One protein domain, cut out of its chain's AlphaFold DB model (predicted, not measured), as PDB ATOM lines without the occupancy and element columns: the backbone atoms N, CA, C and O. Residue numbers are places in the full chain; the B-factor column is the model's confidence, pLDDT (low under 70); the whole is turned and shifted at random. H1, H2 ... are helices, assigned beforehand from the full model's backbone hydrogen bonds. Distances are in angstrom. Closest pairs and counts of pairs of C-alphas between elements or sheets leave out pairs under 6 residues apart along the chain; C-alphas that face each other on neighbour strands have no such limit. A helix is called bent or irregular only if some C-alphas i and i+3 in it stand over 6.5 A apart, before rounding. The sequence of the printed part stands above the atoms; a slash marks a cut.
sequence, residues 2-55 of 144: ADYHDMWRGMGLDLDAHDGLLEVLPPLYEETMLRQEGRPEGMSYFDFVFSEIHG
ATOM      1  N   ALA A   2      22.340 -26.748  25.210       79.69
ATOM      2  CA  ALA A   2      23.465 -26.067  25.844       79.69
ATOM      3  C   ALA A   2      23.957 -24.920  24.949       79.69
ATOM      4  O   ALA A   2      23.856 -24.998  23.728       79.69
ATOM      5  N   ASP A   3      24.459 -23.856  25.566       89.69
ATOM      6  CA  ASP A   3      25.100 -22.760  24.850       89.69
ATOM      7  C   ASP A   3      26.560 -23.142  24.539       89.69
ATOM      8  O   ASP A   3      27.305 -23.561  25.431       89.69
ATOM      9  N   TYR A   4      26.948 -23.036  23.267       94.06
ATOM     10  CA  TYR A   4      28.279 -23.368  22.759       94.06
ATOM     11  C   TYR A   4      29.015 -22.163  22.151       94.06
ATOM     12  O   TYR A   4      30.120 -22.338  21.634       94.06
ATOM     13  N   HIS A   5      28.465 -20.945  22.235       94.06
ATOM     14  CA  HIS A   5      29.033 -19.770  21.561       94.06
ATOM     15  C   HIS A   5      30.473 -19.474  21.986       94.06
ATOM     16  O   HIS A   5      31.279 -19.072  21.153       94.06
ATOM     17  N   ASP A   6      30.835 -19.708  23.249       94.38
ATOM     18  CA  ASP A   6      32.214 -19.514  23.714       94.38
ATOM     19  C   ASP A   6      33.193 -20.504  23.063       94.38
ATOM     20  O   ASP A   6      34.294 -20.116  22.668       94.38
ATOM     21  N   MET A   7      32.779 -21.762  22.880       93.81
ATOM     22  CA  MET A   7      33.569 -22.777  22.172       93.81
ATOM     23  C   MET A   7      33.731 -22.393  20.698       93.81
ATOM     24  O   MET A   7      34.841 -22.411  20.168       93.81
ATOM     25  N   TRP A   8      32.637 -22.000  20.043       93.12
ATOM     26  CA  TRP A   8      32.651 -21.569  18.644       93.12
ATOM     27  C   TRP A   8      33.505 -20.311  18.440       93.12
ATOM     28  O   TRP A   8      34.343 -20.266  17.538       93.12
ATOM     29  N   ARG A   9      33.394 -19.332  19.343       91.75
ATOM     30  CA  ARG A   9      34.239 -18.132  19.356       91.75
ATOM     31  C   ARG A   9      35.714 -18.489  19.517       91.75
ATOM     32  O   ARG A   9      36.549 -17.926  18.816       91.75
ATOM     33  N   GLY A  10      36.036 -19.437  20.399       90.38
ATOM     34  CA  GLY A  10      37.401 -19.938  20.590       90.38
ATOM     35  C   GLY A  10      38.007 -20.572  19.332       90.38
ATOM     36  O   GLY A  10      39.222 -20.530  19.151       90.38
ATOM     37  N   MET A  11      37.171 -21.098  18.432       88.00
ATOM     38  CA  MET A  11      37.582 -21.646  17.133       88.00
ATOM     39  C   MET A  11      37.628 -20.601  16.006       88.00
ATOM     40  O   MET A  11      38.027 -20.932  14.892       88.00
ATOM     41  N   GLY A  12      37.253 -19.348  16.283       87.00
ATOM     42  CA  GLY A  12      37.274 -18.256  15.310       87.00
ATOM     43  C   GLY A  12      36.081 -18.217  14.352       87.00
ATOM     44  O   GLY A  12      36.169 -17.512  13.352       87.00
ATOM     45  N   LEU A  13      34.994 -18.938  14.656       87.62
ATOM     46  CA  LEU A  13      33.765 -18.924  13.857       87.62
ATOM     47  C   LEU A  13      33.113 -17.535  13.839       87.62
ATOM     48  O   LEU A  13      33.043 -16.855  14.866       87.62
ATOM     49  N   ASP A  14      32.568 -17.163  12.681       86.44
ATOM     50  CA  ASP A  14      31.580 -16.092  12.569       86.44
ATOM     51  C   ASP A  14      30.258 -16.583  13.178       86.44
ATOM     52  O   ASP A  14      29.577 -17.440  12.610       86.44
ATOM     53  N   LEU A  15      29.943 -16.084  14.376       88.88
ATOM     54  CA  LEU A  15      28.768 -16.515  15.134       88.88
ATOM     55  C   LEU A  15      27.465 -16.078  14.460       88.88
ATOM     56  O   LEU A  15      26.535 -16.869  14.419       88.88
ATOM     57  N   ASP A  16      27.420 -14.888  13.853       88.00
ATOM     58  CA  ASP A  16      26.204 -14.391  13.200       88.00
ATOM     59  C   ASP A  16      25.866 -15.256  11.973       88.00
ATOM     60  O   ASP A  16      24.716 -15.651  11.756       88.00
ATOM     61  N   ALA A  17      26.883 -15.601  11.175       84.00
ATOM     62  CA  ALA A  17      26.712 -16.493  10.030       84.00
ATOM     63  C   ALA A  17      26.349 -17.929  10.455       84.00
ATOM     64  O   ALA A  17      25.570 -18.602   9.774       84.00
ATOM     65  N   HIS A  18      26.921 -18.411  11.564       87.31
ATOM     66  CA  HIS A  18      26.665 -19.753  12.090       87.31
ATOM     67  C   HIS A  18      25.269 -19.884  12.708       87.31
ATOM     68  O   HIS A  18      24.571 -20.855  12.408       87.31
ATOM     69  N   ASP A  19      24.817 -18.885  13.463       89.38
ATOM     70  CA  ASP A  19      23.470 -18.835  14.032       89.38
ATOM     71  C   ASP A  19      22.411 -18.825  12.931       89.38
ATOM     72  O   ASP A  19      21.473 -19.622  12.968       89.38
ATOM     73  N   GLY A  20      22.615 -18.029  11.876       87.00
ATOM     74  CA  GLY A  20      21.715 -18.016  10.721       87.00
ATOM     75  C   GLY A  20      21.574 -19.387  10.043       87.00
ATOM     76  O   GLY A  20      20.499 -19.730   9.550       87.00
ATOM     77  N   LEU A  21      22.627 -20.212  10.047       84.19
ATOM     78  CA  LEU A  21      22.539 -21.602   9.588       84.19
ATOM     79  C   LEU A  21      21.744 -22.473  10.571       84.19
ATOM     80  O   LEU A  21      20.893 -23.260  10.147       84.19
ATOM     81  N   LEU A  22      22.028 -22.360  11.869       88.12
ATOM     82  CA  LEU A  22      21.385 -23.169  12.903       88.12
ATOM     83  C   LEU A  22      19.901 -22.839  13.095       88.12
ATOM     84  O   LEU A  22      19.148 -23.724  13.490       88.12
ATOM     85  N   GLU A  23      19.445 -21.635  12.757       89.38
ATOM     86  CA  GLU A  23      18.022 -21.274  12.786       89.38
ATOM     87  C   GLU A  23      17.189 -22.038  11.742       89.38
ATOM     88  O   GLU A  23      16.014 -22.336  11.970       89.38
ATOM     89  N   VAL A  24      17.787 -22.397  10.601       88.38
ATOM     90  CA  VAL A  24      17.079 -23.044   9.481       88.38
ATOM     91  C   VAL A  24      16.973 -24.562   9.654       88.38
ATOM     92  O   VAL A  24      16.027 -25.182   9.162       88.38
ATOM     93  N   LEU A  25      17.920 -25.190  10.354       88.44
ATOM     94  CA  LEU A  25      18.009 -26.652  10.441       88.44
ATOM     95  C   LEU A  25      16.868 -27.317  11.242       88.44
ATOM     96  O   LEU A  25      16.306 -28.288  10.729       88.44
ATOM     97  N   PRO A  26      16.476 -26.847  12.446       90.94
ATOM     98  CA  PRO A  26      15.401 -27.463  13.221       90.94
ATOM     99  C   PRO A  26      14.045 -27.524  12.501       90.94
ATOM    100  O   PRO A  26      13.483 -28.619  12.435       90.94
ATOM    101  N   PRO A  27      13.502 -26.428  11.923       92.75
ATOM    102  CA  PRO A  27      12.217 -26.503  11.229       92.75
ATOM    103  C   PRO A  27      12.290 -27.397   9.986       92.75
ATOM    104  O   PRO A  27      11.342 -28.132   9.711       92.75
ATOM    105  N   LEU A  28      13.425 -27.402   9.278       91.75
ATOM    106  CA  LEU A  28      13.638 -28.292   8.140       91.75
ATOM    107  C   LEU A  28      13.626 -29.768   8.564       91.75
ATOM    108  O   LEU A  28      13.027 -30.600   7.885       91.75
ATOM    109  N   TYR A  29      14.270 -30.114   9.680       94.19
ATOM    110  CA  TYR A  29      14.304 -31.488  10.187       94.19
ATOM    111  C   TYR A  29      12.946 -31.948  10.717       94.19
ATOM    112  O   TYR A  29      12.543 -33.085  10.474       94.19
ATOM    113  N   GLU A  30      12.209 -31.057  11.380       94.25
ATOM    114  CA  GLU A  30      10.832 -31.313  11.798       94.25
ATOM    115  C   GLU A  30       9.959 -31.672  10.587       94.25
ATOM    116  O   GLU A  30       9.332 -32.732  10.551       94.25
ATOM    117  N   GLU A  31       9.968 -30.817   9.561       95.56
ATOM    118  CA  GLU A  31       9.154 -30.995   8.358       95.56
ATOM    119  C   GLU A  31       9.540 -32.247   7.567       95.56
ATOM    120  O   GLU A  31       8.664 -32.991   7.122       95.56
ATOM    121  N   THR A  32      10.841 -32.483   7.390       93.94
ATOM    122  CA  THR A  32      11.327 -33.544   6.504       93.94
ATOM    123  C   THR A  32      11.456 -34.892   7.187       93.94
ATOM    124  O   THR A  32      11.264 -35.893   6.506       93.94
ATOM    125  N   MET A  33      11.763 -34.951   8.486       94.69
ATOM    126  CA  MET A  33      12.075 -36.197   9.195       94.69
ATOM    127  C   MET A  33      11.081 -36.496  10.314       94.69
ATOM    128  O   MET A  33      10.491 -37.575  10.306       94.69
ATOM    129  N   LEU A  34      10.864 -35.579  11.264       95.19
ATOM    130  CA  LEU A  34      10.111 -35.889  12.490       95.19
ATOM    131  C   LEU A  34       8.615 -36.129  12.244       95.19
ATOM    132  O   LEU A  34       8.010 -36.946  12.936       95.19
ATOM    133  N   ARG A  35       8.034 -35.495  11.218       95.75
ATOM    134  CA  ARG A  35       6.623 -35.684  10.832       95.75
ATOM    135  C   ARG A  35       6.342 -36.968  10.047       95.75
ATOM    136  O   ARG A  35       5.175 -37.260   9.793       95.75
ATOM    137  N   GLN A  36       7.364 -37.721   9.637       95.75
ATOM    138  CA  GLN A  36       7.152 -38.982   8.924       95.75
ATOM    139  C   GLN A  36       6.522 -40.035   9.850       95.75
ATOM    140  O   GLN A  36       6.953 -40.225  10.987       95.75
ATOM    141  N   GLU A  37       5.527 -40.767   9.350       96.19
ATOM    142  CA  GLU A  37       4.895 -41.869  10.082       96.19
ATOM    143  C   GLU A  37       5.713 -43.170   9.967       96.19
ATOM    144  O   GLU A  37       6.395 -43.410   8.972       96.19
ATOM    145  N   GLY A  38       5.636 -44.040  10.981       96.31
ATOM    146  CA  GLY A  38       6.272 -45.367  10.947       96.31
ATOM    147  C   GLY A  38       7.792 -45.380  11.161       96.31
ATOM    148  O   GLY A  38       8.446 -46.371  10.834       96.31
ATOM    149  N   ARG A  39       8.368 -44.303  11.709       96.94
ATOM    150  CA  ARG A  39       9.802 -44.218  12.027       96.94
ATOM    151  C   ARG A  39      10.183 -45.232  13.124       96.94
ATOM    152  O   ARG A  39       9.480 -45.309  14.133       96.94
ATOM    153  N   PRO A  40      11.289 -45.986  12.975       97.19
ATOM    154  CA  PRO A  40      11.772 -46.883  14.023       97.19
ATOM    155  C   PRO A  40      12.131 -46.136  15.315       97.19
ATOM    156  O   PRO A  40      12.714 -45.058  15.259       97.19
ATOM    157  N   GLU A  41      11.892 -46.744  16.481       95.31
ATOM    158  CA  GLU A  41      12.241 -46.163  17.795       95.31
ATOM    159  C   GLU A  41      13.743 -45.839  17.927       95.31
ATOM    160  O   GLU A  41      14.130 -44.833  18.528       95.31
ATOM    161  N   GLY A  42      14.599 -46.643  17.283       96.81
ATOM    162  CA  GLY A  42      16.048 -46.421  17.228       96.81
ATOM    163  C   GLY A  42      16.469 -45.113  16.548       96.81
ATOM    164  O   GLY A  42      17.626 -44.717  16.672       96.81
ATOM    165  N   MET A  43      15.550 -44.412  15.871       97.00
ATOM    166  CA  MET A  43      15.815 -43.087  15.300       97.00
ATOM    167  C   MET A  43      16.016 -41.996  16.352       97.00
ATOM    168  O   MET A  43      16.674 -41.004  16.058       97.00
ATOM    169  N   SER A  44      15.545 -42.204  17.583       95.56
ATOM    170  CA  SER A  44      15.692 -41.245  18.690       95.56
ATOM    171  C   SER A  44      17.145 -40.833  18.963       95.56
ATOM    172  O   SER A  44      17.404 -39.676  19.288       95.56
ATOM    173  N   TYR A  45      18.108 -41.743  18.774       96.19
ATOM    174  CA  TYR A  45      19.532 -41.418  18.879       96.19
ATOM    175  C   TYR A  45      19.974 -40.418  17.803       96.19
ATOM    176  O   TYR A  45      20.668 -39.451  18.103       96.19
ATOM    177  N   PHE A  46      19.556 -40.622  16.553       95.88
ATOM    178  CA  PHE A  46      19.918 -39.734  15.447       95.88
ATOM    179  C   PHE A  46      19.187 -38.391  15.531       95.88
ATOM    180  O   PHE A  46      19.781 -37.368  15.203       95.88
ATOM    181  N   ASP A  47      17.952 -38.382  16.041       95.62
ATOM    182  CA  ASP A  47      17.201 -37.155  16.336       95.62
ATOM    183  C   ASP A  47      17.948 -36.311  17.379       95.62
ATOM    184  O   ASP A  47      18.121 -35.101  17.217       95.62
ATOM    185  N   PHE A  48      18.477 -36.964  18.418       95.00
ATOM    186  CA  PHE A  48      19.325 -36.324  19.417       95.00
ATOM    187  C   PHE A  48      20.637 -35.797  18.819       95.00
ATOM    188  O   PHE A  48      20.976 -34.634  19.039       95.00
ATOM    189  N   VAL A  49      21.350 -36.606  18.026       94.56
ATOM    190  CA  VAL A  49      22.586 -36.170  17.349       94.56
ATOM    191  C   VAL A  49      22.324 -34.959  16.457       94.56
ATOM    192  O   VAL A  49      23.118 -34.024  16.459       94.56
ATOM    193  N   PHE A  50      21.205 -34.941  15.731       93.19
ATOM    194  CA  PHE A  50      20.829 -33.803  14.898       93.19
ATOM    195  C   PHE A  50      20.529 -32.557  15.736       93.19
ATOM    196  O   PHE A  50      20.944 -31.458  15.376       93.19
ATOM    197  N   SER A  51      19.865 -32.716  16.884       91.62
ATOM    198  CA  SER A  51      19.629 -31.596  17.799       91.62
ATOM    199  C   SER A  51      20.937 -30.989  18.329       91.62
ATOM    200  O   SER A  51      20.990 -29.802  18.608       91.62
ATOM    201  N   GLU A  52      22.021 -31.763  18.389       93.50
ATOM    202  CA  GLU A  52      23.339 -31.328  18.864       93.50
ATOM    203  C   GLU A  52      24.391 -31.299  17.730       93.50
ATOM    204  O   GLU A  52      25.587 -31.462  17.988       93.50
ATOM    205  N   ILE A  53      23.972 -31.081  16.470       91.75
ATOM    206  CA  ILE A  53      24.802 -31.290  15.262       91.75
ATOM    207  C   ILE A  53      26.134 -30.516  15.268       91.75
ATOM    208  O   ILE A  53      27.144 -31.030  14.791       91.75
ATOM    209  N   HIS A  54      26.164 -29.313  15.856       92.88
ATOM    210  CA  HIS A  54      27.372 -28.496  16.064       92.88
ATOM    211  C   HIS A  54      27.727 -28.297  17.555       92.88
ATOM    212  O   HIS A  54      28.543 -27.436  17.892       92.88
ATOM    213  N   GLY A  55      27.116 -29.081  18.445       94.56
ATOM    214  CA  GLY A  55      27.256 -28.993  19.899       94.56
ATOM    215  C   GLY A  55      28.168 -30.081  20.463       94.56
ATOM    216  O   GLY A  55      29.395 -29.987  20.384       94.56
TER     217      GLY A  55
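Overview. This is residues 2 to 55 of the 144 residues of an uncharacterized protein of Actinobacteria bacterium (UniProt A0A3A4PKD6). The model is a long, narrow open frame of three helices: the long helix H2 makes one side, and H3, with the short H1 beyond its last residue, makes the other side. H2 and H3 run opposite ways along the long axis with few contacts between them, and residues 35 to 42, the link after H2 together with the first two residues of H3, stick out at one end. The printed part has 54 residues with three named helices, in the order H1, H2, H3 along the chain, and no named strand; the class is all helix. The whole is loose, with a radius of gyration of the C-alphas of 13.6 A, and its C-alphas span 41 by 18 by 13 A, a rod.

Arrangement. H1, residues 5 to 10, is followed by a tight link of 4 residues. H2, residues 15 to 34, was assigned as one helix by its hydrogen bonds but is bent: C-alphas 23 and 26 are 6.7 A apart. Its arms, H2a, residues 15 to 23, and H2b, residues 26 to 34, stand at a shallow tilt of 31 degrees. H1 and H2a only just touch, with 3 pairs of C-alphas within 8 A, and touch only at the corner by their link; their closest C-alphas, those of Arg 9 and Leu 15, are 7.1 A apart. They run opposite ways at a steep tilt of 43 degrees. A short link of 6 residues leads from H2b to H3, residues 41 to 51. H2b and H3 are close but not clearly touching; their closest C-alphas, those of Pro 26 and Ser 51, are 7.5 A apart. They run opposite ways at a shallow tilt of 15 degrees. H1 is apart from H2b and from H3, and H2a is apart from H3. Every O i to N i+4 pair is within hydrogen-bond range in H1, H2a and H2b; in H3 it is 5 of 7.

Along the chain. H1 begins at C-alpha 5, (29.033, -19.770, 21.561). H2a measures 12.0 A from first to last C-alpha and begins at C-alpha 15, (28.768, -16.515, 15.134). H2b measures 10.0 A. H3 measures 16.3 A and ends at C-alpha 51, (19.629, -31.596, 17.799); it is neither bent nor irregular, but only just: C-alphas 42 and 45 are 6.3 A apart.

Size, cuts and confidence. The two C-alphas farthest apart are those of Gly 12 and Gly 38, at 41.4 A. The C-alphas of Ala 2 and Gly 55, the first and last printed, are 7.6 A apart. The printed part has no cut, and neither link is long. The mean pLDDT of the printed part is 92.1, and no printed residue is under 70.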